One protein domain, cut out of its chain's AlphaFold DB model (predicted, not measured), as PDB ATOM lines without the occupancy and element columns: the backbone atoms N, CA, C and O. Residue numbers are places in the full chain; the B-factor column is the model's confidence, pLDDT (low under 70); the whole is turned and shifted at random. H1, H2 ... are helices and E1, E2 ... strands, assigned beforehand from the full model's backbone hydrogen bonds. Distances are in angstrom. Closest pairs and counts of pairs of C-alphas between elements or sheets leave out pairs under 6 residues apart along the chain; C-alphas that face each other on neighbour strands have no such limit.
ATOM      1  N   ARG A  57     178.131 187.072 247.395       97.06
ATOM      2  CA  ARG A  57     178.045 187.766 248.687       97.06
ATOM      3  C   ARG A  57     179.249 188.670 248.908       97.06
ATOM      4  O   ARG A  57     180.378 188.212 248.730       97.06
ATOM      5  N   GLY A  58     178.998 189.903 249.332       97.44
ATOM      6  CA  GLY A  58     180.031 190.889 249.633       97.44
ATOM      7  C   GLY A  58     179.584 191.875 250.703       97.44
ATOM      8  O   GLY A  58     178.396 192.176 250.827       97.44
ATOM      9  N   LYS A  59     180.552 192.369 251.475       97.06
ATOM     10  CA  LYS A  59     180.369 193.447 252.449       97.06
ATOM     11  C   LYS A  59     180.910 194.738 251.832       97.06
ATOM     12  O   LYS A  59     182.130 194.833 251.694       97.06
ATOM     13  N   PRO A  60     180.071 195.712 251.436       96.06
ATOM     14  CA  PRO A  60     180.561 196.995 250.948       96.06
ATOM     15  C   PRO A  60     181.564 197.633 251.915       96.06
ATOM     16  O   PRO A  60     181.394 197.576 253.131       96.06
ATOM     17  N   GLN A  61     182.638 198.197 251.365       95.81
ATOM     18  CA  GLN A  61     183.754 198.787 252.122       95.81
ATOM     19  C   GLN A  61     183.667 200.317 252.203       95.81
ATOM     20  O   GLN A  61     184.546 200.966 252.763       95.81
ATOM     21  N   VAL A  62     182.625 200.896 251.610       93.44
ATOM     22  CA  VAL A  62     182.346 202.331 251.582       93.44
ATOM     23  C   VAL A  62     180.862 202.548 251.815       93.44
ATOM     24  O   VAL A  62     180.048 201.758 251.344       93.44
ATOM     25  N   ASP A  63     180.512 203.634 252.492       89.19
ATOM     26  CA  ASP A  63     179.128 203.988 252.790       89.19
ATOM     27  C   ASP A  63     178.848 205.467 252.480       89.19
ATOM     28  O   ASP A  63     179.731 206.226 252.075       89.19
ATOM     29  N   ALA A  64     177.593 205.889 252.637       85.31
ATOM     30  CA  ALA A  64     177.153 207.235 252.284       85.31
ATOM     31  C   ALA A  64     177.814 208.363 253.107       85.31
ATOM     32  O   ALA A  64     177.752 209.519 252.685       85.31
ATOM     33  N   SER A  65     178.454 208.065 254.246       81.50
ATOM     34  CA  SER A  65     179.141 209.059 255.090       81.50
ATOM     35  C   SER A  65     180.318 209.735 254.384       81.50
ATOM     36  O   SER A  65     180.675 210.860 254.736       81.50
ATOM     37  N   ILE A  66     180.865 209.111 253.332       80.38
ATOM     38  CA  ILE A  66     181.895 209.725 252.481       80.38
ATOM     39  C   ILE A  66     181.381 210.985 251.776       80.38
ATOM     40  O   ILE A  66     182.160 211.862 251.391       80.38
ATOM     41  N   PHE A  67     180.064 211.092 251.581       79.25
ATOM     42  CA  PHE A  67     179.451 212.273 251.008       79.25
ATOM     43  C   PHE A  67     179.049 213.210 252.138       79.25
ATOM     44  O   PHE A  67     178.098 212.964 252.875       79.25
ATOM     45  N   GLY A  68     179.757 214.338 252.231       67.44
ATOM     46  CA  GLY A  68     179.338 215.465 253.061       67.44
ATOM     47  C   GLY A  68     177.928 215.981 252.705       67.44
ATOM     48  O   GLY A  68     177.256 215.440 251.820       67.44
ATOM     49  N   PRO A  69     177.464 217.064 253.352       64.62
ATOM     50  CA  PRO A  69     176.074 217.509 253.276       64.62
ATOM     51  C   PRO A  69     175.564 217.644 251.834       64.62
ATOM     52  O   PRO A  69     176.242 218.169 250.941       64.62
ATOM     53  N   LYS A  70     174.341 217.149 251.603       63.94
ATOM     54  CA  LYS A  70     173.671 217.192 250.299       63.94
ATOM     55  C   LYS A  70     173.489 218.656 249.881       63.94
ATOM     56  O   LYS A  70     172.755 219.397 250.527       63.94
ATOM     57  N   LYS A  71     174.144 219.076 248.793       61.25
ATOM     58  CA  LYS A  71     173.871 220.378 248.159       61.25
ATOM     59  C   LYS A  71     172.428 220.404 247.631       61.25
ATOM     60  O   LYS A  71     171.917 219.370 247.197       61.25
ATOM     61  N   ALA A  72     171.797 221.581 247.671       57.31
ATOM     62  CA  ALA A  72     170.464 221.815 247.110       57.31
ATOM     63  C   ALA A  72     170.411 221.372 245.632       57.31
ATOM     64  O   ALA A  72     171.383 221.536 244.896       57.31
ATOM     65  N   MET A  73     169.316 220.709 245.253       61.66
ATOM     66  CA  MET A  73     169.316 219.661 244.229       61.66
ATOM     67  C   MET A  73     169.570 220.124 242.789       61.66
ATOM     68  O   MET A  73     168.854 220.953 242.239       61.66
ATOM     69  N   THR A  74     170.526 219.432 242.174       76.88
ATOM     70  CA  THR A  74     170.734 219.208 240.741       76.88
ATOM     71  C   THR A  74     169.909 218.006 240.241       76.88
ATOM     72  O   THR A  74     169.322 217.250 241.035       76.88
ATOM     73  N   ALA A  75     169.847 217.794 238.926       90.06
ATOM     74  CA  ALA A  75     169.140 216.665 238.326       90.06
ATOM     75  C   ALA A  75     169.720 215.299 238.779       90.06
ATOM     76  O   ALA A  75     170.883 215.212 239.179       90.06
ATOM     77  N   PRO A  76     168.954 214.184 238.746       92.00
ATOM     78  CA  PRO A  76     169.424 212.893 239.266       92.00
ATOM     79  C   PRO A  76     170.739 212.385 238.657       92.00
ATOM     80  O   PRO A  76     171.538 211.800 239.382       92.00
ATOM     81  N   TRP A  77     170.976 212.617 237.363       91.69
ATOM     82  CA  TRP A  77     172.217 212.210 236.695       91.69
ATOM     83  C   TRP A  77     173.420 213.050 237.143       91.69
ATOM     84  O   TRP A  77     174.476 212.491 237.420       91.69
ATOM     85  N   GLU A  78     173.249 214.361 237.321       91.19
ATOM     86  CA  GLU A  78     174.294 215.254 237.843       91.19
ATOM     87  C   GLU A  78     174.710 214.834 239.255       91.19
ATOM     88  O   GLU A  78     175.896 214.765 239.567       91.19
ATOM     89  N   ARG A  79     173.733 214.469 240.098       91.75
ATOM     90  CA  ARG A  79     174.005 213.926 241.438       91.75
ATOM     91  C   ARG A  79     174.774 212.605 241.391       91.75
ATOM     92  O   ARG A  79     175.620 212.381 242.250       91.75
ATOM     93  N   GLY A  80     174.470 211.736 240.425       94.19
ATOM     94  CA  GLY A  80     175.175 210.466 240.231       94.19
ATOM     95  C   GLY A  80     176.635 210.681 239.846       94.19
ATOM     96  O   GLY A  80     177.526 210.145 240.499       94.19
ATOM     97  N   ALA A  81     176.880 211.530 238.845       94.50
ATOM     98  CA  ALA A  81     178.227 211.877 238.400       94.50
ATOM     99  C   ALA A  81     179.045 212.566 239.510       94.50
ATOM    100  O   ALA A  81     180.199 212.222 239.750       94.50
ATOM    101  N   GLU A  82     178.443 213.497 240.251       92.81
ATOM    102  CA  GLU A  82     179.107 214.150 241.384       92.81
ATOM    103  C   GLU A  82     179.475 213.155 242.497       92.81
ATOM    104  O   GLU A  82     180.573 213.215 243.051       92.81
ATOM    105  N   ALA A  83     178.593 212.203 242.816       94.12
ATOM    106  CA  ALA A  83     178.901 211.155 243.786       94.12
ATOM    107  C   ALA A  83     180.047 210.245 243.305       94.12
ATOM    108  O   ALA A  83     180.930 209.911 244.095       94.12
ATOM    109  N   ALA A  84     180.094 209.906 242.014       96.00
ATOM    110  CA  ALA A  84     181.206 209.151 241.440       96.00
ATOM    111  C   ALA A  84     182.540 209.902 241.574       96.00
ATOM    112  O   ALA A  84     183.518 209.326 242.051       96.00
ATOM    113  N   LYS A  85     182.566 211.203 241.250       94.69
ATOM    114  CA  LYS A  85     183.752 212.065 241.414       94.69
ATOM    115  C   LYS A  85     184.240 212.093 242.861       94.69
ATOM    116  O   LYS A  85     185.427 211.912 243.112       94.69
ATOM    117  N   ARG A  86     183.324 212.252 243.821       93.88
ATOM    118  CA  ARG A  86     183.657 212.247 245.256       93.88
ATOM    119  C   ARG A  86     184.237 210.917 245.715       93.88
ATOM    120  O   ARG A  86     185.244 210.923 246.417       93.88
ATOM    121  N   LEU A  87     183.642 209.794 245.306       96.25
ATOM    122  CA  LEU A  87     184.183 208.477 245.639       96.25
ATOM    123  C   LEU A  87     185.582 208.294 245.039       96.25
ATOM    124  O   LEU A  87     186.486 207.859 245.742       96.25
ATOM    125  N   ARG A  88     185.781 208.678 243.773       96.25
ATOM    126  CA  ARG A  88     187.090 208.642 243.103       96.25
ATOM    127  C   ARG A  88     188.151 209.444 243.855       96.25
ATOM    128  O   ARG A  88     189.250 208.945 244.074       96.25
ATOM    129  N   THR A  89     187.815 210.655 244.304       94.44
ATOM    130  CA  THR A  89     188.695 211.460 245.165       94.44
ATOM    131  C   THR A  89     188.988 210.759 246.489       94.44
ATOM    132  O   THR A  89     190.144 210.716 246.898       94.44
ATOM    133  N   HIS A  90     187.973 210.184 247.136       94.00
ATOM    134  CA  HIS A  90     188.124 209.487 248.414       94.00
ATOM    135  C   HIS A  90     189.078 208.286 248.326       94.00
ATOM    136  O   HIS A  90     189.891 208.088 249.222       94.00
ATOM    137  N   ILE A  91     189.030 207.524 247.228       94.94
ATOM    138  CA  ILE A  91     189.897 206.352 247.011       94.94
ATOM    139  C   ILE A  91     191.225 206.691 246.309       94.94
ATOM    140  O   ILE A  91     191.960 205.785 245.929       94.94
ATOM    141  N   GLY A  92     191.521 207.975 246.074       94.50
ATOM    142  CA  GLY A  92     192.753 208.430 245.418       94.50
ATOM    143  C   GLY A  92     192.838 208.180 243.904       94.50
ATOM    144  O   GLY A  92     193.817 208.588 243.286       94.50
ATOM    145  N   LYS A  93     191.815 207.584 243.280       93.75
ATOM    146  CA  LYS A  93     191.775 207.267 241.841       93.75
ATOM    147  C   LYS A  93     191.000 208.332 241.072       93.75
ATOM    148  O   LYS A  93     189.872 208.102 240.654       93.75
ATOM    149  N   THR A  94     191.557 209.534 240.924       92.31
ATOM    150  CA  THR A  94     190.826 210.664 240.311       92.31
ATOM    151  C   THR A  94     190.736 210.566 238.794       92.31
ATOM    152  O   THR A  94     189.641 210.715 238.254       92.31
ATOM    153  N   SER A  95     191.833 210.225 238.111       89.31
ATOM    154  CA  SER A  95     191.929 210.333 236.642       89.31
ATOM    155  C   SER A  95     192.146 208.996 235.923       89.31
ATOM    156  O   SER A  95     191.714 208.831 234.791       89.31
ATOM    157  N   GLU A  96     192.758 208.021 236.583       90.94
ATOM    158  CA  GLU A  96     193.079 206.716 235.996       90.94
ATOM    159  C   GLU A  96     191.845 205.809 235.827       90.94
ATOM    160  O   GLU A  96     190.937 205.852 236.671       90.94
ATOM    161  N   PRO A  97     191.779 204.966 234.777       93.06
ATOM    162  CA  PRO A  97     190.765 203.925 234.691       93.06
ATOM    163  C   PRO A  97     190.742 203.105 235.981       93.06
ATOM    164  O   PRO A  97     191.776 202.689 236.507       93.06
ATOM    165  N   ILE A  98     189.549 202.888 236.525       95.88
ATOM    166  CA  ILE A  98     189.410 201.953 237.637       95.88
ATOM    167  C   ILE A  98     189.527 200.556 237.050       95.88
ATOM    168  O   ILE A  98     188.927 200.278 236.021       95.88
ATOM    169  N   ASP A  99     190.288 199.669 237.677       94.69
ATOM    170  CA  ASP A  99     190.333 198.251 237.320       94.69
ATOM    171  C   ASP A  99     189.182 197.476 237.997       94.69
ATOM    172  O   ASP A  99     188.486 197.980 238.886       94.69
ATOM    173  N   ASN A 100     188.913 196.262 237.517       95.88
ATOM    174  CA  ASN A 100     187.762 195.485 237.970       95.88
ATOM    175  C   ASN A 100     187.925 195.031 239.433       95.88
ATOM    176  O   ASN A 100     186.957 195.059 240.195       95.88
ATOM    177  N   ALA A 101     189.149 194.704 239.853       96.81
ATOM    178  CA  ALA A 101     189.458 194.335 241.229       96.81
ATOM    179  C   ALA A 101     189.169 195.477 242.219       96.81
ATOM    180  O   ALA A 101     188.585 195.235 243.273       96.81
ATOM    181  N   ALA A 102     189.495 196.724 241.874       97.31
ATOM    182  CA  ALA A 102     189.217 197.899 242.694       97.31
ATOM    183  C   ALA A 102     187.710 198.163 242.828       97.31
ATOM    184  O   ALA A 102     187.232 198.416 243.934       97.31
ATOM    185  N   LEU A 103     186.941 198.055 241.734       98.31
ATOM    186  CA  LEU A 103     185.477 198.153 241.792       98.31
ATOM    187  C   LEU A 103     184.878 197.075 242.706       98.31
ATOM    188  O   LEU A 103     184.046 197.376 243.560       98.31
ATOM    189  N   LEU A 104     185.270 195.816 242.507       98.31
ATOM    190  CA  LEU A 104     184.731 194.694 243.273       98.31
ATOM    191  C   LEU A 104     185.157 194.752 244.742       98.31
ATOM    192  O   LEU A 104     184.333 194.500 245.619       98.31
ATOM    193  N   GLY A 105     186.388 195.180 245.022       98.31
ATOM    194  CA  GLY A 105     186.892 195.385 246.378       98.31
ATOM    195  C   GLY A 105     186.047 196.379 247.178       98.31
ATOM    196  O   GLY A 105     185.759 196.123 248.343       98.31
ATOM    197  N   LEU A 106     185.543 197.448 246.547       98.00
ATOM    198  CA  LEU A 106     184.622 198.402 247.190       98.00
ATOM    199  C   LEU A 106     183.279 197.778 247.591       98.00
ATOM    200  O   LEU A 106     182.623 198.270 248.506       98.00
ATOM    201  N   LEU A 107     182.879 196.685 246.942       98.00
ATOM    202  CA  LEU A 107     181.694 195.892 247.282       98.00
ATOM    203  C   LEU A 107     182.020 194.700 248.204       98.00
ATOM    204  O   LEU A 107     181.125 193.919 248.528       98.00
ATOM    205  N   GLY A 108     183.283 194.535 248.612       98.06
ATOM    206  CA  GLY A 108     183.756 193.376 249.373       98.06
ATOM    207  C   GLY A 108     183.727 192.077 248.570       98.06
ATOM    208  O   GLY A 108     183.458 191.014 249.131       98.06
ATOM    209  N   LEU A 109     183.944 192.169 247.259       98.19
ATOM    210  CA  LEU A 109     183.937 191.061 246.311       98.19
ATOM    211  C   LEU A 109     185.333 190.836 245.722       98.19
ATOM    212  O   LEU A 109     186.150 191.750 245.623       98.19
ATOM    213  N   THR A 110     185.576 189.615 245.257       97.19
ATOM    214  CA  THR A 110     186.759 189.240 244.469       97.19
ATOM    215  C   THR A 110     186.359 188.840 243.052       97.19
ATOM    216  O   THR A 110     185.240 188.374 242.817       97.19
ATOM    217  N   GLU A 111     187.284 188.959 242.098       96.25
ATOM    218  CA  GLU A 111     187.051 188.541 240.706       96.25
ATOM    219  C   GLU A 111     186.685 187.058 240.617       96.25
ATOM    220  O   GLU A 111     185.694 186.699 239.993       96.25
ATOM    221  N   CYS A 112     187.396 186.212 241.367       95.75
ATOM    222  CA  CYS A 112     187.147 184.775 241.445       95.75
ATOM    223  C   CYS A 112     185.708 184.435 241.884       95.75
ATOM    224  O   CYS A 112     185.085 183.528 241.330       95.75
ATOM    225  N   GLN A 113     185.148 185.167 242.857       95.56
ATOM    226  CA  GLN A 113     183.753 184.983 243.273       95.56
ATOM    227  C   GLN A 113     182.770 185.357 242.156       95.56
ATOM    228  O   GLN A 113     181.788 184.648 241.944       95.56
ATOM    229  N   VAL A 114     183.037 186.451 241.438       95.12
ATOM    230  CA  VAL A 114     182.176 186.941 240.351       95.12
ATOM    231  C   VAL A 114     182.259 186.051 239.109       95.12
ATOM    232  O   VAL A 114     181.240 185.811 238.469       95.12
ATOM    233  N   GLU A 115     183.441 185.540 238.767       92.56
ATOM    234  CA  GLU A 115     183.667 184.676 237.601       92.56
ATOM    235  C   GLU A 115     183.065 183.281 237.765       92.56
ATOM    236  O   GLU A 115     182.519 182.725 236.814       92.56
ATOM    237  N   ARG A 116     183.137 182.716 238.977       91.00
ATOM    238  CA  ARG A 116     182.517 181.418 239.293       91.00
ATOM    239  C   ARG A 116     181.000 181.494 239.356       91.00
ATOM    240  O   ARG A 116     180.327 180.465 239.286       91.00
ATOM    241  N   TRP A 117     180.460 182.693 239.523       90.19
ATOM    242  CA  TRP A 117     179.033 182.892 239.605       90.19
ATOM    243  C   TRP A 117     178.410 182.987 238.215       90.19
ATOM    244  O   TRP A 117     178.846 183.739 237.342       90.19
ATOM    245  N   SER A 118     177.341 182.227 238.008       85.88
ATOM    246  CA  SER A 118     176.583 182.255 236.766       85.88
ATOM    247  C   SER A 118     175.100 182.082 237.047       85.88
ATOM    248  O   SER A 118     174.700 181.409 237.996       85.88
ATOM    249  N   LEU A 119     174.280 182.699 236.195       83.19
ATOM    250  CA  LEU A 119     172.840 182.499 236.212       83.19
ATOM    251  C   LEU A 119     172.412 181.590 235.062       83.19
ATOM    252  O   LEU A 119     172.736 181.886 233.900       83.19
ATOM    253  N   PRO A 120     171.603 180.556 235.349       70.88
ATOM    254  CA  PRO A 120     171.075 179.684 234.309       70.88
ATOM    255  C   PRO A 120     170.142 180.450 233.360       70.88
ATOM    256  O   PRO A 120     170.162 180.226 232.150       70.88
ATOM    257  N   GLN A 121     169.400 181.435 233.877       80.94
ATOM    258  CA  GLN A 121     168.381 182.177 233.135       80.94
ATOM    259  C   GLN A 121     168.605 183.691 233.145       80.94
ATOM    260  O   GLN A 121     169.262 184.244 234.028       80.94
ATOM    261  N   ARG A 122     168.047 184.374 232.140       84.62
ATOM    262  CA  ARG A 122     168.051 185.838 232.068       84.62
ATOM    263  C   ARG A 122     167.031 186.388 233.062       84.62
ATOM    264  O   ARG A 122     165.865 186.023 233.003       84.62
ATOM    265  N   LEU A 123     167.473 187.285 233.938       90.62
ATOM    266  CA  LEU A 123     166.592 187.972 234.882       90.62
ATOM    267  C   LEU A 123     166.116 189.312 234.301       90.62
ATOM    268  O   LEU A 123     166.890 189.986 233.609       90.62
ATOM    269  N   PRO A 124     164.872 189.731 234.588       89.69
ATOM    270  CA  PRO A 124     164.343 191.005 234.103       89.69
ATOM    271  C   PRO A 124     164.954 192.203 234.852       89.69
ATOM    272  O   PRO A 124     165.156 193.263 234.261       89.69
ATOM    273  N   ALA A 125     165.348 192.021 236.114       94.06
ATOM    274  CA  ALA A 125     166.016 193.016 236.946       94.06
ATOM    275  C   ALA A 125     167.206 192.389 237.681       94.06
ATOM    276  O   ALA A 125     167.207 191.191 237.959       94.06
ATOM    277  N   ALA A 126     168.218 193.204 237.969       95.81
ATOM    278  CA  ALA A 126     169.306 192.835 238.860       95.81
ATOM    279  C   ALA A 126     169.025 193.409 240.248       95.81
ATOM    280  O   ALA A 126     168.573 194.553 240.367       95.81
ATOM    281  N   VAL A 127     169.298 192.624 241.286       97.06
ATOM    282  CA  VAL A 127     169.046 193.013 242.678       97.06
ATOM    283  C   VAL A 127     170.267 192.763 243.554       97.06
ATOM    284  O   VAL A 127     171.068 191.878 243.261       97.06
ATOM    285  N   ALA A 128     170.400 193.530 244.631       96.94
ATOM    286  CA  ALA A 128     171.228 193.142 245.764       96.94
ATOM    287  C   ALA A 128     170.365 193.141 247.021       96.94
ATOM    288  O   ALA A 128     169.713 194.146 247.322       96.94
ATOM    289  N   THR A 129     170.335 192.012 247.722       95.50
ATOM    290  CA  THR A 129     169.469 191.808 248.886       95.50
ATOM    291  C   THR A 129     170.291 191.765 250.173       95.50
ATOM    292  O   THR A 129     171.384 191.192 250.165       95.50
ATOM    293  N   PRO A 130     169.817 192.365 251.278       93.56
ATOM    294  CA  PRO A 130     170.471 192.219 252.574       93.56
ATOM    295  C   PRO A 130     170.491 190.754 253.012       93.56
ATOM    296  O   PRO A 130     169.454 190.090 253.008       93.56
ATOM    297  N   VAL A 131     171.669 190.255 253.382       92.44
ATOM    298  CA  VAL A 131     171.825 188.973 254.091       92.44
ATOM    299  C   VAL A 131     171.805 189.224 255.597       92.44
ATOM    300  O   VAL A 131     171.162 188.493 256.344       92.44
ATOM    301  N   ASP A 132     172.488 190.286 256.014       87.94
ATOM    302  CA  ASP A 132     172.520 190.835 257.366       87.94
ATOM    303  C   ASP A 132     172.750 192.362 257.278       87.94
ATOM    304  O   ASP A 132     172.559 192.960 256.217       87.94
ATOM    305  N   HIS A 133     173.120 193.012 258.385       81.50
ATOM    306  CA  HIS A 133     173.306 194.467 258.440       81.50
ATOM    307  C   HIS A 133     174.482 194.998 257.609       81.50
ATOM    308  O   HIS A 133     174.502 196.187 257.296       81.50
ATOM    309  N   GLU A 134     175.454 194.157 257.260       86.88
ATOM    310  CA  GLU A 134     176.683 194.578 256.579       86.88
ATOM    311  C   GLU A 134     176.914 193.835 255.256       86.88
ATOM    312  O   GLU A 134     177.681 194.292 254.409       86.88
ATOM    313  N   CYS A 135     176.268 192.686 255.062       94.75
ATOM    314  CA  CYS A 135     176.463 191.812 253.918       94.75
ATOM    315  C   CYS A 135     175.294 191.893 252.931       94.75
ATOM    316  O   CYS A 135     174.122 191.760 253.295       94.75
ATOM    317  N   LEU A 136     175.631 192.036 251.649       96.62
ATOM    318  CA  LEU A 136     174.692 192.008 250.535       96.62
ATOM    319  C   LEU A 136     174.921 190.770 249.667       96.62
ATOM    320  O   LEU A 136     176.052 190.359 249.398       96.62
ATOM    321  N   ASN A 137     173.827 190.201 249.173       97.38
ATOM    322  CA  ASN A 137     173.804 189.161 248.157       97.38
ATOM    323  C   ASN A 137     173.505 189.797 246.795       97.38
ATOM    324  O   ASN A 137     172.366 190.171 246.519       97.38
ATOM    325  N   PHE A 138     174.525 189.933 245.950       97.44
ATOM    326  CA  PHE A 138     174.429 190.563 244.635       97.44
ATOM    327  C   PHE A 138     174.021 189.552 243.562       97.44
ATOM    328  O   PHE A 138     174.693 188.543 243.347       97.44
ATOM    329  N   VAL A 139     172.958 189.863 242.826       96.81
ATOM    330  CA  VAL A 139     172.417 189.050 241.731       96.81
ATOM    331  C   VAL A 139     172.418 189.892 240.443       96.81
ATOM    332  O   VAL A 139     171.383 190.453 240.062       96.81
ATOM    333  N   PRO A 140     173.576 190.054 239.767       95.19
ATOM    334  CA  PRO A 140     173.654 190.778 238.498       95.19
ATOM    335  C   PRO A 140     173.057 189.964 237.342       95.19
ATOM    336  O   PRO A 140     173.301 188.777 237.196       95.19
ATOM    337  N   ARG A 141     172.315 190.581 236.431       93.81
ATOM    338  CA  ARG A 141     171.671 189.875 235.306       93.81
ATOM    339  C   ARG A 141     172.525 189.820 234.038       93.81
ATOM    340  O   ARG A 141     172.183 189.093 233.102       93.81
ATOM    341  N   LYS A 142     173.594 190.620 233.943       92.19
ATOM    342  CA  LYS A 142     174.422 190.710 232.727       92.19
ATOM    343  C   LYS A 142     175.475 189.592 232.669       92.19
ATOM    344  O   LYS A 142     176.174 189.318 233.640       92.19
ATOM    345  N   ARG A 143     175.611 188.960 231.493       88.75
ATOM    346  CA  ARG A 143     176.597 187.887 231.233       88.75
ATOM    347  C   ARG A 143     177.933 188.404 230.699       88.75
ATOM    348  O   ARG A 143     178.976 187.875 231.067       88.75
ATOM    349  N   HIS A 144     177.892 189.418 229.833       91.56
ATOM    350  CA  HIS A 144     179.091 190.020 229.250       91.56
ATOM    351  C   HIS A 144     179.903 190.756 230.324       91.56
ATOM    352  O   HIS A 144     179.311 191.482 231.127       91.56
ATOM    353  N   ARG A 145     181.236 190.592 230.323       93.81
ATOM    354  CA  ARG A 145     182.142 191.124 231.361       93.81
ATOM    355  C   ARG A 145     181.920 192.619 231.596       93.81
ATOM    356  O   ARG A 145     181.583 193.004 232.709       93.81
ATOM    357  N   VAL A 146     182.007 193.423 230.535       95.75
ATOM    358  CA  VAL A 146     181.866 194.890 230.591       95.75
ATOM    359  C   VAL A 146     180.483 195.312 231.102       95.75
ATOM    360  O   VAL A 146     180.358 196.185 231.956       95.75
ATOM    361  N   ALA A 147     179.417 194.641 230.657       95.12
ATOM    362  CA  ALA A 147     178.057 194.975 231.082       95.12
ATOM    363  C   ALA A 147     177.797 194.594 232.551       95.12
ATOM    364  O   ALA A 147     177.098 195.311 233.266       95.12
ATOM    365  N   ARG A 148     178.362 193.471 233.008       95.69
ATOM    366  CA  ARG A 148     178.289 193.030 234.407       95.69
ATOM    367  C   ARG A 148     179.095 193.946 235.320       95.69
ATOM    368  O   ARG A 148     178.606 194.323 236.378       95.69
ATOM    369  N   ARG A 149     180.282 194.359 234.878       97.50
ATOM    370  CA  ARG A 149     181.110 195.369 235.541       97.50
ATOM    371  C   ARG A 149     180.343 196.682 235.732       97.50
ATOM    372  O   ARG A 149     180.263 197.192 236.847       97.50
ATOM    373  N   PHE A 150     179.699 197.179 234.677       98.19
ATOM    374  CA  PHE A 150     178.845 198.365 234.763       98.19
ATOM    375  C   PHE A 150     177.679 198.174 235.749       98.19
ATOM    376  O   PHE A 150     177.345 199.077 236.512       98.19
ATOM    377  N   GLU A 151     177.067 196.989 235.784       97.50
ATOM    378  CA  GLU A 151     175.982 196.676 236.720       97.50
ATOM    379  C   GLU A 151     176.439 196.646 238.189       97.50
ATOM    380  O   GLU A 151     175.733 197.172 239.049       97.50
ATOM    381  N   PHE A 152     177.642 196.146 238.484       98.50
ATOM    382  CA  PHE A 152     178.238 196.267 239.820       98.50
ATOM    383  C   PHE A 152     178.520 197.722 240.207       98.50
ATOM    384  O   PHE A 152     178.210 198.125 241.326       98.50
ATOM    385  N   ALA A 153     179.015 198.545 239.278       98.56
ATOM    386  CA  ALA A 153     179.187 199.976 239.529       98.56
ATOM    387  C   ALA A 153     177.845 200.681 239.823       98.56
ATOM    388  O   ALA A 153     177.785 201.580 240.663       98.56
ATOM    389  N   ARG A 154     176.740 200.235 239.210       98.31
ATOM    390  CA  ARG A 154     175.392 200.727 239.543       98.31
ATOM    391  C   ARG A 154     174.956 200.327 240.949       98.31
ATOM    392  O   ARG A 154     174.376 201.164 241.637       98.31
ATOM    393  N   PHE A 155     175.236 199.095 241.384       98.00
ATOM    394  CA  PHE A 155     174.975 198.681 242.768       98.00
ATOM    395  C   PHE A 155     175.774 199.513 243.766       98.00
ATOM    396  O   PHE A 155     175.201 199.979 244.746       98.00
ATOM    397  N   LEU A 156     177.054 199.759 243.485       98.06
ATOM    398  CA  LEU A 156     177.897 200.617 244.311       98.06
ATOM    399  C   LEU A 156     177.291 202.018 244.458       98.06
ATOM    400  O   LEU A 156     177.112 202.493 245.575       98.06
ATOM    401  N   GLY A 157     176.895 202.648 243.348       96.56
ATOM    402  CA  GLY A 157     176.240 203.956 243.387       96.56
ATOM    403  C   GLY A 157     174.922 203.943 244.162       96.56
ATOM    404  O   GLY A 157     174.634 204.865 244.921       96.56
ATOM    405  N   ASP A 158     174.110 202.900 244.003       95.06
ATOM    406  CA  ASP A 158     172.838 202.791 244.718       95.06
ATOM    407  C   ASP A 158     173.018 202.579 246.224       95.06
ATOM    408  O   ASP A 158     172.294 203.199 247.000       95.06
ATOM    409  N   HIS A 159     173.999 201.769 246.630       94.62
ATOM    410  CA  HIS A 159     174.381 201.572 248.029       94.62
ATOM    411  C   HIS A 159     174.786 202.900 248.678       94.62
ATOM    412  O   HIS A 159     174.249 203.305 249.704       94.62
ATOM    413  N   LEU A 160     175.653 203.639 247.992       93.38
ATOM    414  CA  LEU A 160     176.163 204.950 248.384       93.38
ATOM    415  C   LEU A 160     175.090 206.049 248.458       93.38
ATOM    416  O   LEU A 160     175.289 207.086 249.093       93.38
ATOM    417  N   ARG A 161     173.936 205.829 247.825       89.69
ATOM    418  CA  ARG A 161     172.780 206.732 247.863       89.69
ATOM    419  C   ARG A 161     171.850 206.452 249.049       89.69
ATOM    420  O   ARG A 161     171.060 207.341 249.391       89.69
ATOM    421  N   GLN A 162     171.872 205.240 249.612       84.88
ATOM    422  CA  GLN A 162     170.943 204.845 250.670       84.88
ATOM    423  C   GLN A 162     171.103 205.728 251.911       84.88
ATOM    424  O   GLN A 162     172.189 206.178 252.272       84.88
ATOM    425  N   THR A 163     169.974 205.987 252.556       78.44
ATOM    426  CA  THR A 163     169.891 206.572 253.897       78.44
ATOM    427  C   THR A 163     169.344 205.508 254.841       78.44
ATOM    428  O   THR A 163     168.696 204.583 254.351       78.44
ATOM    429  N   PRO A 164     169.524 205.636 256.168       74.19
ATOM    430  CA  PRO A 164     168.915 204.708 257.123       74.19
ATOM    431  C   PRO A 164     167.412 204.491 256.864       74.19
ATOM    432  O   PRO A 164     166.962 203.354 256.792       74.19
ATOM    433  N   ASP A 165     166.676 205.567 256.563       69.88
ATOM    434  CA  ASP A 165     165.229 205.525 256.277       69.88
ATOM    435  C   ASP A 165     164.859 204.949 254.895       69.88
ATOM    436  O   ASP A 165     163.687 204.755 254.592       69.88
ATOM    437  N   SER A 166     165.839 204.719 254.015       73.44
ATOM    438  CA  SER A 166     165.635 204.132 252.680       73.44
ATOM    439  C   SER A 166     166.441 202.847 252.465       73.44
ATOM    440  O   SER A 166     166.669 202.430 251.321       73.44
ATOM    441  N   ALA A 167     166.880 202.228 253.565       78.00
ATOM    442  CA  ALA A 167     167.522 200.926 253.555       78.00
ATOM    443  C   ALA A 167     166.544 199.863 253.029       78.00
ATOM    444  O   ALA A 167     165.352 199.869 253.328       78.00
ATOM    445  N   GLY A 168     167.052 198.971 252.190       89.44
ATOM    446  CA  GLY A 168     166.256 197.983 251.471       89.44
ATOM    447  C   GLY A 168     167.066 197.388 250.330       89.44
ATOM    448  O   GLY A 168     168.288 197.550 250.270       89.44
ATOM    449  N   TRP A 169     166.396 196.717 249.400       95.62
ATOM    450  CA  TRP A 169     167.078 196.107 248.264       95.62
ATOM    451  C   TRP A 169     167.678 197.169 247.338       95.62
ATOM    452  O   TRP A 169     167.083 198.222 247.059       95.62
ATOM    453  N   LEU A 170     168.849 196.857 246.791       96.19
ATOM    454  CA  LEU A 170     169.405 197.583 245.655       96.19
ATOM    455  C   LEU A 170     168.812 197.020 244.373       96.19
ATOM    456  O   LEU A 170     168.644 195.807 244.245       96.19
ATOM    457  N   THR A 171     168.509 197.885 243.411       96.25
ATOM    458  CA  THR A 171     167.832 197.470 242.174       96.25
ATOM    459  C   THR A 171     168.443 198.156 240.965       96.25
ATOM    460  O   THR A 171     168.450 199.387 240.899       96.25
ATOM    461  N   SER A 172     168.868 197.371 239.981       95.94
ATOM    462  CA  SER A 172     169.325 197.834 238.669       95.94
ATOM    463  C   SER A 172     168.358 197.332 237.594       95.94
ATOM    464  O   SER A 172     168.239 196.128 237.339       95.94
ATOM    465  N   THR A 173     167.649 198.267 236.964       95.44
ATOM    466  CA  THR A 173     166.621 197.994 235.947       95.44
ATOM    467  C   THR A 173     166.872 198.812 234.675       95.44
ATOM    468  O   THR A 173     167.763 199.667 234.631       95.44
ATOM    469  N   ASP A 174     166.109 198.553 233.613       93.25
ATOM    470  CA  ASP A 174     166.163 199.359 232.381       93.25
ATOM    471  C   ASP A 174     165.207 200.566 232.417       93.25
ATOM    472  O   ASP A 174     165.137 201.332 231.460       93.25
ATOM    473  N   LEU A 175     164.511 200.795 233.539       93.62
ATOM    474  CA  LEU A 175     163.584 201.915 233.686       93.62
ATOM    475  C   LEU A 175     164.311 203.272 233.653       93.62
ATOM    476  O   LEU A 175     165.501 203.407 233.970       93.62
ATOM    477  N   ALA A 176     163.570 204.322 233.307       93.38
ATOM    478  CA  ALA A 176     164.061 205.698 233.226       93.38
ATOM    479  C   ALA A 176     163.769 206.534 234.492       93.38
ATOM    480  O   ALA A 176     163.641 207.759 234.409       93.38
ATOM    481  N   THR A 177     163.674 205.896 235.664       94.31
ATOM    482  CA  THR A 177     163.389 206.582 236.937       94.31
ATOM    483  C   THR A 177     164.561 207.453 237.404       94.31
ATOM    484  O   THR A 177     165.698 207.319 236.938       94.31
ATOM    485  N   SER A 178     164.311 208.332 238.380       93.62
ATOM    486  CA  SER A 178     165.360 209.134 239.025       93.62
ATOM    487  C   SER A 178     166.473 208.276 239.641       93.62
ATOM    488  O   SER A 178     167.643 208.642 239.523       93.62
ATOM    489  N   ARG A 179     166.139 207.128 240.250       94.06
ATOM    490  CA  ARG A 179     167.115 206.192 240.834       94.06
ATOM    491  C   ARG A 179     167.989 205.571 239.747       94.06
ATOM    492  O   ARG A 179     169.212 205.627 239.848       94.06
ATOM    493  N   GLN A 180     167.386 205.065 238.670       96.06
ATOM    494  CA  GLN A 180     168.140 204.437 237.580       96.06
ATOM    495  C   GLN A 180     168.986 205.450 236.791       96.06
ATOM    496  O   GLN A 180     170.104 205.138 236.386       96.06
ATOM    497  N   LYS A 181     168.498 206.686 236.601       95.69
ATOM    498  CA  LYS A 181     169.280 207.789 236.009       95.69
ATOM    499  C   LYS A 181     170.498 208.140 236.864       95.69
ATOM    500  O   LYS A 181     171.588 208.269 236.317       95.69
ATOM    501  N   TYR A 182     170.321 208.238 238.183       95.50
ATOM    502  CA  TYR A 182     171.423 208.443 239.124       95.50
ATOM    503  C   TYR A 182     172.463 207.320 239.021       95.50
ATOM    504  O   TYR A 182     173.640 207.601 238.828       95.50
ATOM    505  N   GLN A 183     172.034 206.056 239.083       97.06
ATOM    506  CA  GLN A 183     172.938 204.902 239.028       97.06
ATOM    507  C   GLN A 183     173.720 204.818 237.716       97.06
ATOM    508  O   GLN A 183     174.915 204.542 237.740       97.06
ATOM    509  N   ARG A 184     173.056 205.033 236.569       97.62
ATOM    510  CA  ARG A 184     173.720 205.012 235.256       97.62
ATOM    511  C   ARG A 184     174.769 206.114 235.150       97.62
ATOM    512  O   ARG A 184     175.875 205.833 234.711       97.62
ATOM    513  N   ALA A 185     174.441 207.328 235.592       96.56
ATOM    514  CA  ALA A 185     175.387 208.439 235.589       96.56
ATOM    515  C   ALA A 185     176.556 208.210 236.557       96.56
ATOM    516  O   ALA A 185     177.698 208.473 236.197       96.56
ATOM    517  N   PHE A 186     176.283 207.666 237.749       97.56
ATOM    518  CA  PHE A 186     177.322 207.259 238.692       97.56
ATOM    519  C   PHE A 186     178.260 206.225 238.066       97.56
ATOM    520  O   PHE A 186     179.465 206.431 238.047       97.56
ATOM    521  N   ALA A 187     177.720 205.128 237.529       98.44
ATOM    522  CA  ALA A 187     178.522 204.041 236.976       98.44
ATOM    523  C   ALA A 187     179.367 204.497 235.780       98.44
ATOM    524  O   ALA A 187     180.539 204.135 235.698       98.44
ATOM    525  N   ALA A 188     178.790 205.314 234.895       98.12
ATOM    526  CA  ALA A 188     179.495 205.869 233.748       98.12
ATOM    527  C   ALA A 188     180.666 206.759 234.187       98.12
ATOM    528  O   ALA A 188     181.802 206.451 233.850       98.12
ATOM    529  N   GLU A 189     180.418 207.778 235.016       97.88
ATOM    530  CA  GLU A 189     181.463 208.700 235.491       97.88
ATOM    531  C   GLU A 189     182.512 208.002 236.374       97.88
ATOM    532  O   GLU A 189     183.686 208.362 236.368       97.88
ATOM    533  N   PHE A 190     182.107 206.995 237.155       98.25
ATOM    534  CA  PHE A 190     183.022 206.258 238.024       98.25
ATOM    535  C   PHE A 190     184.026 205.427 237.219       98.25
ATOM    536  O   PHE A 190     185.211 205.411 237.557       98.25
ATOM    537  N   LEU A 191     183.552 204.745 236.171       98.38
ATOM    538  CA  LEU A 191     184.365 203.864 235.329       98.38
ATOM    539  C   LEU A 191     185.128 204.625 234.238       98.38
ATOM    540  O   LEU A 191     186.286 204.311 233.981       98.38
ATOM    541  N   CYS A 192     184.501 205.639 233.646       97.94
ATOM    542  CA  CYS A 192     185.038 206.473 232.577       97.94
ATOM    543  C   CYS A 192     184.836 207.953 232.961       97.94
ATOM    544  O   CYS A 192     183.799 208.548 232.660       97.94
TER     545      CYS A 192
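AT A GLANCE: This is residues 57 to 192 of the 250 residues of an uncharacterized protein of Thauera sp. K11 (UniProt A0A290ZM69). One long helix, H4, runs through the core, and a small sheet of three strands, helix H5 and helix H2 pack round it. H1 packs on H5 and crosses it, H3 packs on H2 away from the core, and residues 57 to 75, with no named element, run along the outside. The printed part has 136 residues, with five named helices and three named strands in the order H1, H2, H3, E1, E2, H4, E3, H5; the sheet runs E2, E1, E3, all antiparallel. The class is mostly helix. The whole is compact, with a radius of gyration of the C-alphas of 14.0 A, and its C-alphas span 44 by 31 by 28 A.

IN THESE COORDINATES: The printed part begins at Arg 57. H1 is residues 76 to 90, from C-alpha 76 at (169.424, 212.893, 239.266), and is 21.1 A long. H2 is residues 100 to 106 and H3 residues 111 to 116. E1, residues 126 to 130, measures 13.8 A, and E2 is residues 136 to 139. H4, residues 145 to 161, is 24.6 A long and begins at C-alpha 145 at (182.142, 191.124, 231.361). E3 is residues 170 to 172. H5, residues 178 to 191, is 20.1 A long and ends at C-alpha 191 at (184.365, 203.864, 235.329).

HOW THE PARTS SIT: H4 is the hub, touching three helices. It touches H5 at a steep tilt of 60 degrees, opposite ways, the C-alphas of Ala 153 and Ala 187 being closest at 4.8 A. With residues 149 to 156 alone it touches H2 at a shallow tilt of 20 degrees, the same way; the closest C-alphas are those of Leu 103 and Ala 153, 6.9 A apart. H1 touches H5, with the C-alphas of Gly 80 and Phe 186 closest at 4.2 A, at 37 degrees, only just a steep tilt, the same way. H2 and H3 only just touch, with 3 pairs of C-alphas within 8 A, the closest those of Ala 101 and Glu 111 at 6.3 A. H4 is on the sheet at a height of 8.9 A, over E1 and E3. H5 only grazes the sheet with residues 179 to 184. E1 and E2 form a hairpin, with N 137 and O 129 2.8 A apart; between E1 and E3, N 128 and O 170 are 2.9 A apart, both pairs within hydrogen-bond range. E2, H4 and E3 make a split strand-helix-strand unit, two strands running the same way with E1 between them, and its crossover is left-handed. In the five helices every O i to N i+4 pair is within hydrogen-bond range.

THE WHOLE: The two C-alphas farthest apart, those of Ala 72 and Pro 120, are 44.0 A apart. The printed part has no cut, and no link between named elements is long. Residues 57 to 58 pair antiparallel with residues 136 to 137 of E2. The mean pLDDT of the printed part is 91.6; residues 68 to 73 and residue 165 are under 70.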